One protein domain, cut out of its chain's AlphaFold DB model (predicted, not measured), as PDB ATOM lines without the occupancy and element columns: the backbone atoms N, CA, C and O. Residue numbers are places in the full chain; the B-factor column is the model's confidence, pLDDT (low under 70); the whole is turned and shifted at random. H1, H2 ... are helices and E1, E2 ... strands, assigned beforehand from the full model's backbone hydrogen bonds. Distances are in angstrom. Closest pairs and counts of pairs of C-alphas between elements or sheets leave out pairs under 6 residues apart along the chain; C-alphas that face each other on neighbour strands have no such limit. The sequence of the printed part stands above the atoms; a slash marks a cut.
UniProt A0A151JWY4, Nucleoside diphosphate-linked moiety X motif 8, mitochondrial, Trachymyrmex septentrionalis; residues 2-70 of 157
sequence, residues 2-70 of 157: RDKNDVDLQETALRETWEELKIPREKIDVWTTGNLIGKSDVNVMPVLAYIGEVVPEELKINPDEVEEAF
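What this domain is: This is residues 2 to 70 of the 157 residues of the protein "Nucleoside diphosphate-linked moiety X motif 8, mitochondrial" of Trachymyrmex septentrionalis (UniProt A0A151JWY4). One helix, H1, lies near the middle, and a long antiparallel ribbon passes its first half: the strand pair E1 and E4 is the part of the ribbon near H1, and the hairpin E2 and E3 makes its far end. Residues 51 to 70, with no named element, loop beyond the other end of H1. The printed part has 69 residues, with H1, E1, E2, E3 and E4 in that order; the class is mixed, helices and strands, with under half of the residues in named elements. It is only just compact, close to loose, with a radius of gyration of the C-alphas of 12.9 A and spans of 36 by 27 by 23 A.

Where its parts are: Find C-alpha 29 at (-31.939, 43.705, -40.713); from there E1, residues 29 to 33, runs 11.8 A. Its neighbour E4, residues 47 to 50, runs 10.2 A and ends at (-29.324, 47.993, -41.222). E2 is residues 37 to 39, and E3 is residues 42 to 44. H1, residues 9 to 21, begins at C-alpha 9, (-21.308, 32.928, -44.328), and runs 17.8 A.

How they stand to each other: Look first at E1 and E4, antiparallel at 155 degrees, where N 29 and O 50 are 2.8 A apart, within hydrogen-bond range. E3 runs on into E4 across a break of 2 residues, at 34 degrees. E2 and E3 form an antiparallel hairpin at 172 degrees, with N 37 and O 44 within hydrogen-bond range at 2.8 A. The closest C-alphas of H1 and E4 are those of Gln 10 and Val 47, 6.6 A apart. H1 is apart from E2 and E3. In H1 every O i to N i+4 pair is within hydrogen-bond range.

The domain as a whole: The two C-alphas farthest apart are those of Ser 40 and Glu 58, 36.9 A. The printed part has no cut, and no link is long. The mean pLDDT of the printed part is 94.4, and no printed residue is under 70.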
ATOM      1  N   ARG A   2     -15.111  31.725 -40.622       88.81
ATOM      2  CA  ARG A   2     -16.222  30.750 -40.591       88.81
ATOM      3  C   ARG A   2     -15.913  29.574 -39.656       88.81
ATOM      4  O   ARG A   2     -14.963  28.829 -39.901       88.81
ATOM      5  N   ASP A   3     -16.753  29.395 -38.643       90.56
ATOM      6  CA  ASP A   3     -16.759  28.237 -37.755       90.56
ATOM      7  C   ASP A   3     -17.508  27.071 -38.432       90.56
ATOM      8  O   ASP A   3     -18.379  27.259 -39.284       90.56
ATOM      9  N   LYS A   4     -17.189  25.834 -38.048       91.12
ATOM     10  CA  LYS A   4     -17.914  24.631 -38.481       91.12
ATOM     11  C   LYS A   4     -19.385  24.652 -38.059       91.12
ATOM     12  O   LYS A   4     -20.193  23.991 -38.704       91.12
ATOM     13  N   ASN A   5     -19.708  25.378 -36.993       91.25
ATOM     14  CA  ASN A   5     -21.069  25.524 -36.488       91.25
ATOM     15  C   ASN A   5     -21.876  26.604 -37.230       91.25
ATOM     16  O   ASN A   5     -23.098  26.640 -37.093       91.25
ATOM     17  N   ASP A   6     -21.225  27.457 -38.030       92.75
ATOM     18  CA  ASP A   6     -21.914  28.476 -38.819       92.75
ATOM     19  C   ASP A   6     -22.628  27.819 -40.010       92.75
ATOM     20  O   ASP A   6     -21.997  27.210 -40.891       92.75
ATOM     21  N   VAL A   7     -23.956  27.974 -40.056       93.56
ATOM     22  CA  VAL A   7     -24.815  27.417 -41.116       93.56
ATOM     23  C   VAL A   7     -24.361  27.912 -42.490       93.56
ATOM     24  O   VAL A   7     -24.179  27.120 -43.417       93.56
ATOM     25  N   ASP A   8     -24.087  29.212 -42.601       95.12
ATOM     26  CA  ASP A   8     -23.554  29.852 -43.795       95.12
ATOM     27  C   ASP A   8     -22.655  31.059 -43.447       95.12
ATOM     28  O   ASP A   8     -22.352  31.337 -42.284       95.12
ATOM     29  N   LEU A   9     -22.175  31.757 -44.481       96.38
ATOM     30  CA  LEU A   9     -21.308  32.928 -44.328       96.38
ATOM     31  C   LEU A   9     -22.048  34.171 -43.812       96.38
ATOM     32  O   LEU A   9     -21.405  35.068 -43.271       96.38
ATOM     33  N   GLN A  10     -23.371  34.244 -43.971       97.25
ATOM     34  CA  GLN A  10     -24.159  35.330 -43.394       97.25
ATOM     35  C   GLN A  10     -24.234  35.152 -41.877       97.25
ATOM     36  O   GLN A  10     -23.974  36.097 -41.139       97.25
ATOM     37  N   GLU A  11     -24.495  33.932 -41.408       97.00
ATOM     38  CA  GLU A  11     -24.479  33.596 -39.983       97.00
ATOM     39  C   GLU A  11     -23.102  33.823 -39.356       97.00
ATOM     40  O   GLU A  11     -23.023  34.352 -38.249       97.00
ATOM     41  N   THR A  12     -22.021  33.547 -40.098       97.56
ATOM     42  CA  THR A  12     -20.662  33.931 -39.678       97.56
ATOM     43  C   THR A  12     -20.576  35.438 -39.414       97.56
ATOM     44  O   THR A  12     -20.124  35.846 -38.350       97.56
ATOM     45  N   ALA A  13     -21.034  36.279 -40.348       97.62
ATOM     46  CA  ALA A  13     -20.968  37.734 -40.189       97.62
ATOM     47  C   ALA A  13     -21.784  38.227 -38.981       97.62
ATOM     48  O   ALA A  13     -21.340  39.115 -38.256       97.62
ATOM     49  N   LEU A  14     -22.959  37.638 -38.744       97.94
ATOM     50  CA  LEU A  14     -23.833  38.005 -37.629       97.94
ATOM     51  C   LEU A  14     -23.245  37.577 -36.276       97.94
ATOM     52  O   LEU A  14     -23.284  38.359 -35.325       97.94
ATOM     53  N   ARG A  15     -22.652  36.378 -36.194       97.88
ATOM     54  CA  ARG A  15     -21.948  35.905 -34.993       97.88
ATOM     55  C   ARG A  15     -20.733  36.775 -34.673       97.88
ATOM     56  O   ARG A  15     -20.624  37.246 -33.545       97.88
ATOM     57  N   GLU A  16     -19.866  37.035 -35.651       97.81
ATOM     58  CA  GLU A  16     -18.651  37.843 -35.442       97.81
ATOM     59  C   GLU A  16     -19.026  39.282 -35.048       97.81
ATOM     60  O   GLU A  16     -18.454  39.838 -34.118       97.81
ATOM     61  N   THR A  17     -20.089  39.851 -35.635       97.56
ATOM     62  CA  THR A  17     -20.619  41.170 -35.232       97.56
ATOM     63  C   THR A  17     -21.042  41.199 -33.754       97.56
ATOM     64  O   THR A  17     -20.826  42.194 -33.054       97.56
ATOM     65  N   TRP A  18     -21.638  40.119 -33.241       97.62
ATOM     66  CA  TRP A  18     -21.961  39.999 -31.817       97.62
ATOM     67  C   TRP A  18     -20.710  39.821 -30.944       97.62
ATOM     68  O   TRP A  18     -20.610  40.410 -29.863       97.62
ATOM     69  N   GLU A  19     -19.755  39.004 -31.376       97.62
ATOM     70  CA  GLU A  19     -18.504  38.762 -30.655       97.62
ATOM     71  C   GLU A  19     -17.693  40.054 -30.510       97.62
ATOM     72  O   GLU A  19     -17.387  40.441 -29.378       97.62
ATOM     73  N   GLU A  20     -17.491  40.773 -31.610       98.00
ATOM     74  CA  GLU A  20     -16.673  41.981 -31.704       98.00
ATOM     75  C   GLU A  20     -17.358  43.229 -31.127       98.00
ATOM     76  O   GLU A  20     -16.729  43.997 -30.400       98.00
ATOM     77  N   LEU A  21     -18.646  43.447 -31.431       97.56
ATOM     78  CA  LEU A  21     -19.340  44.720 -31.160       97.56
ATOM     79  C   LEU A  21     -20.526  44.600 -30.197       97.56
ATOM     80  O   LEU A  21     -21.093  45.618 -29.793       97.56
ATOM     81  N   LYS A  22     -20.936  43.375 -29.844       97.38
ATOM     82  CA  LYS A  22     -22.121  43.092 -29.010       97.38
ATOM     83  C   LYS A  22     -23.411  43.705 -29.564       97.38
ATOM     84  O   LYS A  22     -24.320  44.044 -28.804       97.38
ATOM     85  N   ILE A  23     -23.516  43.821 -30.889       97.38
ATOM     86  CA  ILE A  23     -24.762  44.205 -31.562       97.38
ATOM     87  C   ILE A  23     -25.643  42.949 -31.660       97.38
ATOM     88  O   ILE A  23     -25.243  41.989 -32.321       97.38
ATOM     89  N   PRO A  24     -26.812  42.911 -30.991       96.19
ATOM     90  CA  PRO A  24     -27.679  41.738 -30.986       96.19
ATOM     91  C   PRO A  24     -28.221  41.438 -32.382       96.19
ATOM     92  O   PRO A  24     -28.594  42.360 -33.111       96.19
ATOM     93  N   ARG A  25     -28.329  40.151 -32.726       96.62
ATOM     94  CA  ARG A  25     -28.847  39.687 -34.022       96.62
ATOM     95  C   ARG A  25     -30.205  40.303 -34.358       96.62
ATOM     96  O   ARG A  25     -30.471  40.645 -35.499       96.62
ATOM     97  N   GLU A  26     -31.060  40.451 -33.359       96.31
ATOM     98  CA  GLU A  26     -32.445  40.910 -33.476       96.31
ATOM     99  C   GLU A  26     -32.529  42.387 -33.883       96.31
ATOM    100  O   GLU A  26     -33.581  42.842 -34.326       96.31
ATOM    101  N   LYS A  27     -31.427  43.141 -33.736       96.62
ATOM    102  CA  LYS A  27     -31.300  44.520 -34.224       96.62
ATOM    103  C   LYS A  27     -30.820  44.608 -35.675       96.62
ATOM    104  O   LYS A  27     -30.815  45.707 -36.222       96.62
ATOM    105  N   ILE A  28     -30.380  43.500 -36.271       98.12
ATOM    106  CA  ILE A  28     -29.746  43.481 -37.588       98.12
ATOM    107  C   ILE A  28     -30.766  43.035 -38.638       98.12
ATOM    108  O   ILE A  28     -31.173  41.877 -38.681       98.12
ATOM    109  N   ASP A  29     -31.136  43.959 -39.519       98.06
ATOM    110  CA  ASP A  29     -31.939  43.705 -40.713       98.06
ATOM    111  C   ASP A  29     -31.011  43.563 -41.927       98.06
ATOM    112  O   ASP A  29     -30.468  44.547 -42.438       98.06
ATOM    113  N   VAL A  30     -30.762  42.323 -42.353       98.06
ATOM    114  CA  VAL A  30     -29.877  42.036 -43.489       98.06
ATOM    115  C   VAL A  30     -30.596  42.364 -44.793       98.06
ATOM    116  O   VAL A  30     -31.564  41.708 -45.166       98.06
ATOM    117  N   TRP A  31     -30.073  43.343 -45.528       97.25
ATOM    118  CA  TRP A  31     -30.637  43.767 -46.806       97.25
ATOM    119  C   TRP A  31     -30.165  42.901 -47.966       97.25
ATOM    120  O   TRP A  31     -30.955  42.546 -48.838       97.25
ATOM    121  N   THR A  32     -28.868  42.588 -48.011       95.94
ATOM    122  CA  THR A  32     -28.297  41.763 -49.078       95.94
ATOM    123  C   THR A  32     -26.931  41.209 -48.697       95.94
ATOM    124  O   THR A  32     -26.224  41.744 -47.840       95.94
ATOM    125  N   THR A  33     -26.519  40.166 -49.410       95.88
ATOM    126  CA  THR A  33     -25.145  39.665 -49.431       95.88
ATOM    127  C   THR A  33     -24.487  40.000 -50.771       95.88
ATOM    128  O   THR A  33     -25.156  40.164 -51.795       95.88
ATOM    129  N   GLY A  34     -23.170  40.182 -50.755       91.12
ATOM    130  CA  GLY A  34     -22.352  40.358 -51.952       91.12
ATOM    131  C   GLY A  34     -21.787  39.033 -52.459       91.12
ATOM    132  O   GLY A  34     -21.851  38.003 -51.790       91.12
ATOM    133  N   ASN A  35     -21.162  39.064 -53.636       91.06
ATOM    134  CA  ASN A  35     -20.371  37.932 -54.119       91.06
ATOM    135  C   ASN A  35     -19.113  37.731 -53.263       91.06
ATOM    136  O   ASN A  35     -18.652  38.659 -52.601       91.06
ATOM    137  N   LEU A  36     -18.518  36.536 -53.322       91.31
ATOM    138  CA  LEU A  36     -17.206  36.287 -52.724       91.31
ATOM    139  C   LEU A  36     -16.127  37.123 -53.416       91.31
ATOM    140  O   LEU A  36     -15.995  37.113 -54.640       91.31
ATOM    141  N   ILE A  37     -15.327  37.812 -52.607       89.12
ATOM    142  CA  ILE A  37     -14.246  38.689 -53.049       89.12
ATOM    143  C   ILE A  37     -12.995  38.287 -52.298       89.12
ATOM    144  O   ILE A  37     -13.002  38.150 -51.078       89.12
ATOM    145  N   GLY A  38     -11.902  38.093 -53.015       83.69
ATOM    146  CA  GLY A  38     -10.699  37.578 -52.397       83.69
ATOM    147  C   GLY A  38      -9.567  37.407 -53.380       83.69
ATOM    148  O   GLY A  38      -9.744  37.500 -54.597       83.69
ATOM    149  N   LYS A  39      -8.385  37.159 -52.828       71.06
ATOM    150  CA  LYS A  39      -7.212  36.739 -53.584       71.06
ATOM    151  C   LYS A  39      -6.509  35.648 -52.790       71.06
ATOM    152  O   LYS A  39      -6.214  35.844 -51.614       71.06
ATOM    153  N   SER A  40      -6.181  34.550 -53.467       73.88
ATOM    154  CA  SER A  40      -5.499  33.402 -52.864       73.88
ATOM    155  C   SER A  40      -6.306  32.822 -51.692       73.88
ATOM    156  O   SER A  40      -7.444  32.405 -51.899       73.88
ATOM    157  N   ASP A  41      -5.733  32.807 -50.489       79.19
ATOM    158  CA  ASP A  41      -6.227  32.018 -49.356       79.19
ATOM    159  C   ASP A  41      -7.330  32.722 -48.551       79.19
ATOM    160  O   ASP A  41      -7.925  32.120 -47.661       79.19
ATOM    161  N   VAL A  42      -7.627  33.987 -48.866       81.62
ATOM    162  CA  VAL A  42      -8.647  34.775 -48.165       81.62
ATOM    163  C   VAL A  42      -9.750  35.173 -49.135       81.62
ATOM    164  O   VAL A  42      -9.511  35.908 -50.098       81.62
ATOM    165  N   ASN A  43     -10.963  34.705 -48.843       89.88
ATOM    166  CA  ASN A  43     -12.194  35.060 -49.538       89.88
ATOM    167  C   ASN A  43     -13.208  35.574 -48.516       89.88
ATOM    168  O   ASN A  43     -13.421  34.950 -47.480       89.88
ATOM    169  N   VAL A  44     -13.830  36.705 -48.823       92.25
ATOM    170  CA  VAL A  44     -14.779  37.400 -47.954       92.25
ATOM    171  C   VAL A  44     -16.080  37.592 -48.718       92.25
ATOM    172  O   VAL A  44     -16.066  38.016 -49.872       92.25
ATOM    173  N   MET A  45     -17.199  37.290 -48.068       95.38
ATOM    174  CA  MET A  45     -18.536  37.611 -48.559       95.38
ATOM    175  C   MET A  45     -19.034  38.843 -47.799       95.38
ATOM    176  O   MET A  45     -19.261  38.743 -46.593       95.38
ATOM    177  N   PRO A  46     -19.184  40.007 -48.448       95.94
ATOM    178  CA  PRO A  46     -19.758  41.173 -47.793       95.94
ATOM    179  C   PRO A  46     -21.223  40.924 -47.424       95.94
ATOM    180  O   PRO A  46     -21.979  40.375 -48.225       95.94
ATOM    181  N   VAL A  47     -21.632  41.379 -46.244       97.06
ATOM    182  CA  VAL A  47     -23.034  41.409 -45.814       97.06
ATOM    183  C   VAL A  47     -23.392  42.860 -45.534       97.06
ATOM    184  O   VAL A  47     -22.672  43.544 -44.810       97.06
ATOM    185  N   LEU A  48     -24.474  43.337 -46.143       97.12
ATOM    186  CA  LEU A  48     -24.972  44.691 -45.950       97.12
ATOM    187  C   LEU A  48     -26.275  44.636 -45.162       97.12
ATOM    188  O   LEU A  48     -27.228  43.972 -45.570       97.12
ATOM    189  N   ALA A  49     -26.306  45.346 -44.041       97.62
ATOM    190  CA  ALA A  49     -27.420  45.313 -43.113       97.62
ATOM    191  C   ALA A  49     -27.679  46.687 -42.494       97.62
ATOM    192  O   ALA A  49     -26.771  47.511 -42.356       97.62
ATOM    193  N   TYR A  50     -28.922  46.899 -42.084       97.25
ATOM    194  CA  TYR A  50     -29.324  47.993 -41.222       97.25
ATOM    195  C   TYR A  50     -29.315  47.538 -39.766       97.25
ATOM    196  O   TYR A  50     -29.867  46.494 -39.436       97.25
ATOM    197  N   ILE A  51     -28.685  48.325 -38.895       96.19
ATOM    198  CA  ILE A  51     -28.498  47.986 -37.472       96.19
ATOM    199  C   ILE A  51     -29.236  48.942 -36.523       96.19
ATOM    200  O   ILE A  51     -29.054  48.881 -35.308       96.19
ATOM    201  N   GLY A  52     -30.056  49.844 -37.070       94.19
ATOM    202  CA  GLY A  52     -30.702  50.901 -36.298       94.19
ATOM    203  C   GLY A  52     -29.770  52.055 -35.934       94.19
ATOM    204  O   GLY A  52     -28.721  52.267 -36.544       94.19
ATOM    205  N   GLU A  53     -30.191  52.822 -34.931       93.44
ATOM    206  CA  GLU A  53     -29.370  53.865 -34.327       93.44
ATOM    207  C   GLU A  53     -28.247  53.231 -33.499       93.44
ATOM    208  O   GLU A  53     -28.479  52.338 -32.680       93.44
ATOM    209  N   VAL A  54     -27.023  53.703 -33.727       91.19
ATOM    210  CA  VAL A  54     -25.833  53.259 -33.008       91.19
ATOM    211  C   VAL A  54     -25.015  54.469 -32.587       91.19
ATOM    212  O   VAL A  54     -24.734  55.354 -33.397       91.19
ATOM    213  N   VAL A  55     -24.618  54.484 -31.318       95.06
ATOM    214  CA  VAL A  55     -23.638  55.422 -30.770       95.06
ATOM    215  C   VAL A  55     -22.349  54.621 -30.570       95.06
ATOM    216  O   VAL A  55     -22.308  53.785 -29.666       95.06
ATOM    217  N   PRO A  56     -21.328  54.774 -31.436       94.56
ATOM    218  CA  PRO A  56     -20.139  53.919 -31.409       94.56
ATOM    219  C   PRO A  56     -19.419  53.898 -30.060       94.56
ATOM    220  O   PRO A  56     -18.911  52.858 -29.654       94.56
ATOM    221  N   GLU A  57     -19.432  55.018 -29.341       95.31
ATOM    222  CA  GLU A  57     -18.808  55.178 -28.028       95.31
ATOM    223  C   GLU A  57     -19.519  54.385 -26.917       95.31
ATOM    224  O   GLU A  57     -18.930  54.128 -25.870       95.31
ATOM    225  N   GLU A  58     -20.775  53.985 -27.136       96.25
ATOM    226  CA  GLU A  58     -21.566  53.184 -26.195       96.25
ATOM    227  C   GLU A  58     -21.521  51.679 -26.511       96.25
ATOM    228  O   GLU A  58     -22.077  50.863 -25.765       96.25
ATOM    229  N   LEU A  59     -20.859  51.282 -27.607       96.50
ATOM    230  CA  LEU A  59     -20.700  49.875 -27.961       96.50
ATOM    231  C   LEU A  59     -19.804  49.160 -26.947       96.50
ATOM    232  O   LEU A  59     -18.721  49.617 -26.585       96.50
ATOM    233  N   LYS A  60     -20.239  47.970 -26.529       96.50
ATOM    234  CA  LYS A  60     -19.462  47.084 -25.655       96.50
ATOM    235  C   LYS A  60     -18.506  46.240 -26.493       96.50
ATOM    236  O   LYS A  60     -18.703  45.033 -26.613       96.50
ATOM    237  N   ILE A  61     -17.521  46.888 -27.105       97.94
ATOM    238  CA  ILE A  61     -16.557  46.215 -27.980       97.94
ATOM    239  C   ILE A  61     -15.720  45.177 -27.218       97.94
ATOM    240  O   ILE A  61     -15.476  45.329 -26.017       97.94
ATOM    241  N   ASN A  62     -15.282  44.127 -27.910       98.06
ATOM    242  CA  ASN A  62     -14.315  43.163 -27.391       98.06
ATOM    243  C   ASN A  62     -12.883  43.711 -27.553       98.06
ATOM    244  O   ASN A  62     -12.391  43.732 -28.680       98.06
ATOM    245  N   PRO A  63     -12.185  44.117 -26.475       97.25
ATOM    246  CA  PRO A  63     -10.873  44.757 -26.587       97.25
ATOM    247  C   PRO A  63      -9.751  43.815 -27.047       97.25
ATOM    248  O   PRO A  63      -8.695  44.296 -27.451       97.25
ATOM    249  N   ASP A  64      -9.961  42.495 -27.002       97.88
ATOM    250  CA  ASP A  64      -8.980  41.520 -27.499       97.88
ATOM    251  C   ASP A  64      -8.896  41.512 -29.038       97.88
ATOM    252  O   ASP A  64      -7.895  41.074 -29.606       97.88
ATOM    253  N   GLU A  65      -9.932  42.013 -29.717       96.75
ATOM    254  CA  GLU A  65     -10.072  41.966 -31.180       96.75
ATOM    255  C   GLU A  65     -10.324  43.347 -31.803       96.75
ATOM    256  O   GLU A  65      -9.886  43.613 -32.923       96.75
ATOM    257  N   VAL A  66     -10.995  44.244 -31.075       97.56
ATOM    258  CA  VAL A  66     -11.424  45.562 -31.549       97.56
ATOM    259  C   VAL A  66     -10.848  46.655 -30.659       97.56
ATOM    260  O   VAL A  66     -11.197  46.780 -29.488       97.56
ATOM    261  N   GLU A  67     -10.008  47.505 -31.245       97.38
ATOM    262  CA  GLU A  67      -9.471  48.692 -30.572       97.38
ATOM    263  C   GLU A  67     -10.521  49.809 -30.465       97.38
ATOM    264  O   GLU A  67     -10.630  50.476 -29.437       97.38
ATOM    265  N   GLU A  68     -11.301  50.028 -31.530       96.81
ATOM    266  CA  GLU A  68     -12.265  51.123 -31.599       96.81
ATOM    267  C   GLU A  68     -13.371  50.868 -32.639       96.81
ATOM    268  O   GLU A  68     -13.114  50.313 -33.709       96.81
ATOM    269  N   ALA A  69     -14.582  51.362 -32.368       96.88
ATOM    270  CA  ALA A  69     -15.670  51.471 -33.338       96.88
ATOM    271  C   ALA A  69     -15.945  52.943 -33.687       96.88
ATOM    272  O   ALA A  69     -15.981  53.808 -32.817       96.88
ATOM    273  N   PHE A  70     -16.180  53.234 -34.967       96.81
ATOM    274  CA  PHE A  70     -16.508  54.578 -35.447       96.81
ATOM    275  C   PHE A  70     -17.435  54.514 -36.663       96.81
ATOM    276  O   PHE A  70     -17.543  53.486 -37.330       96.81
TER     277      PHE A  70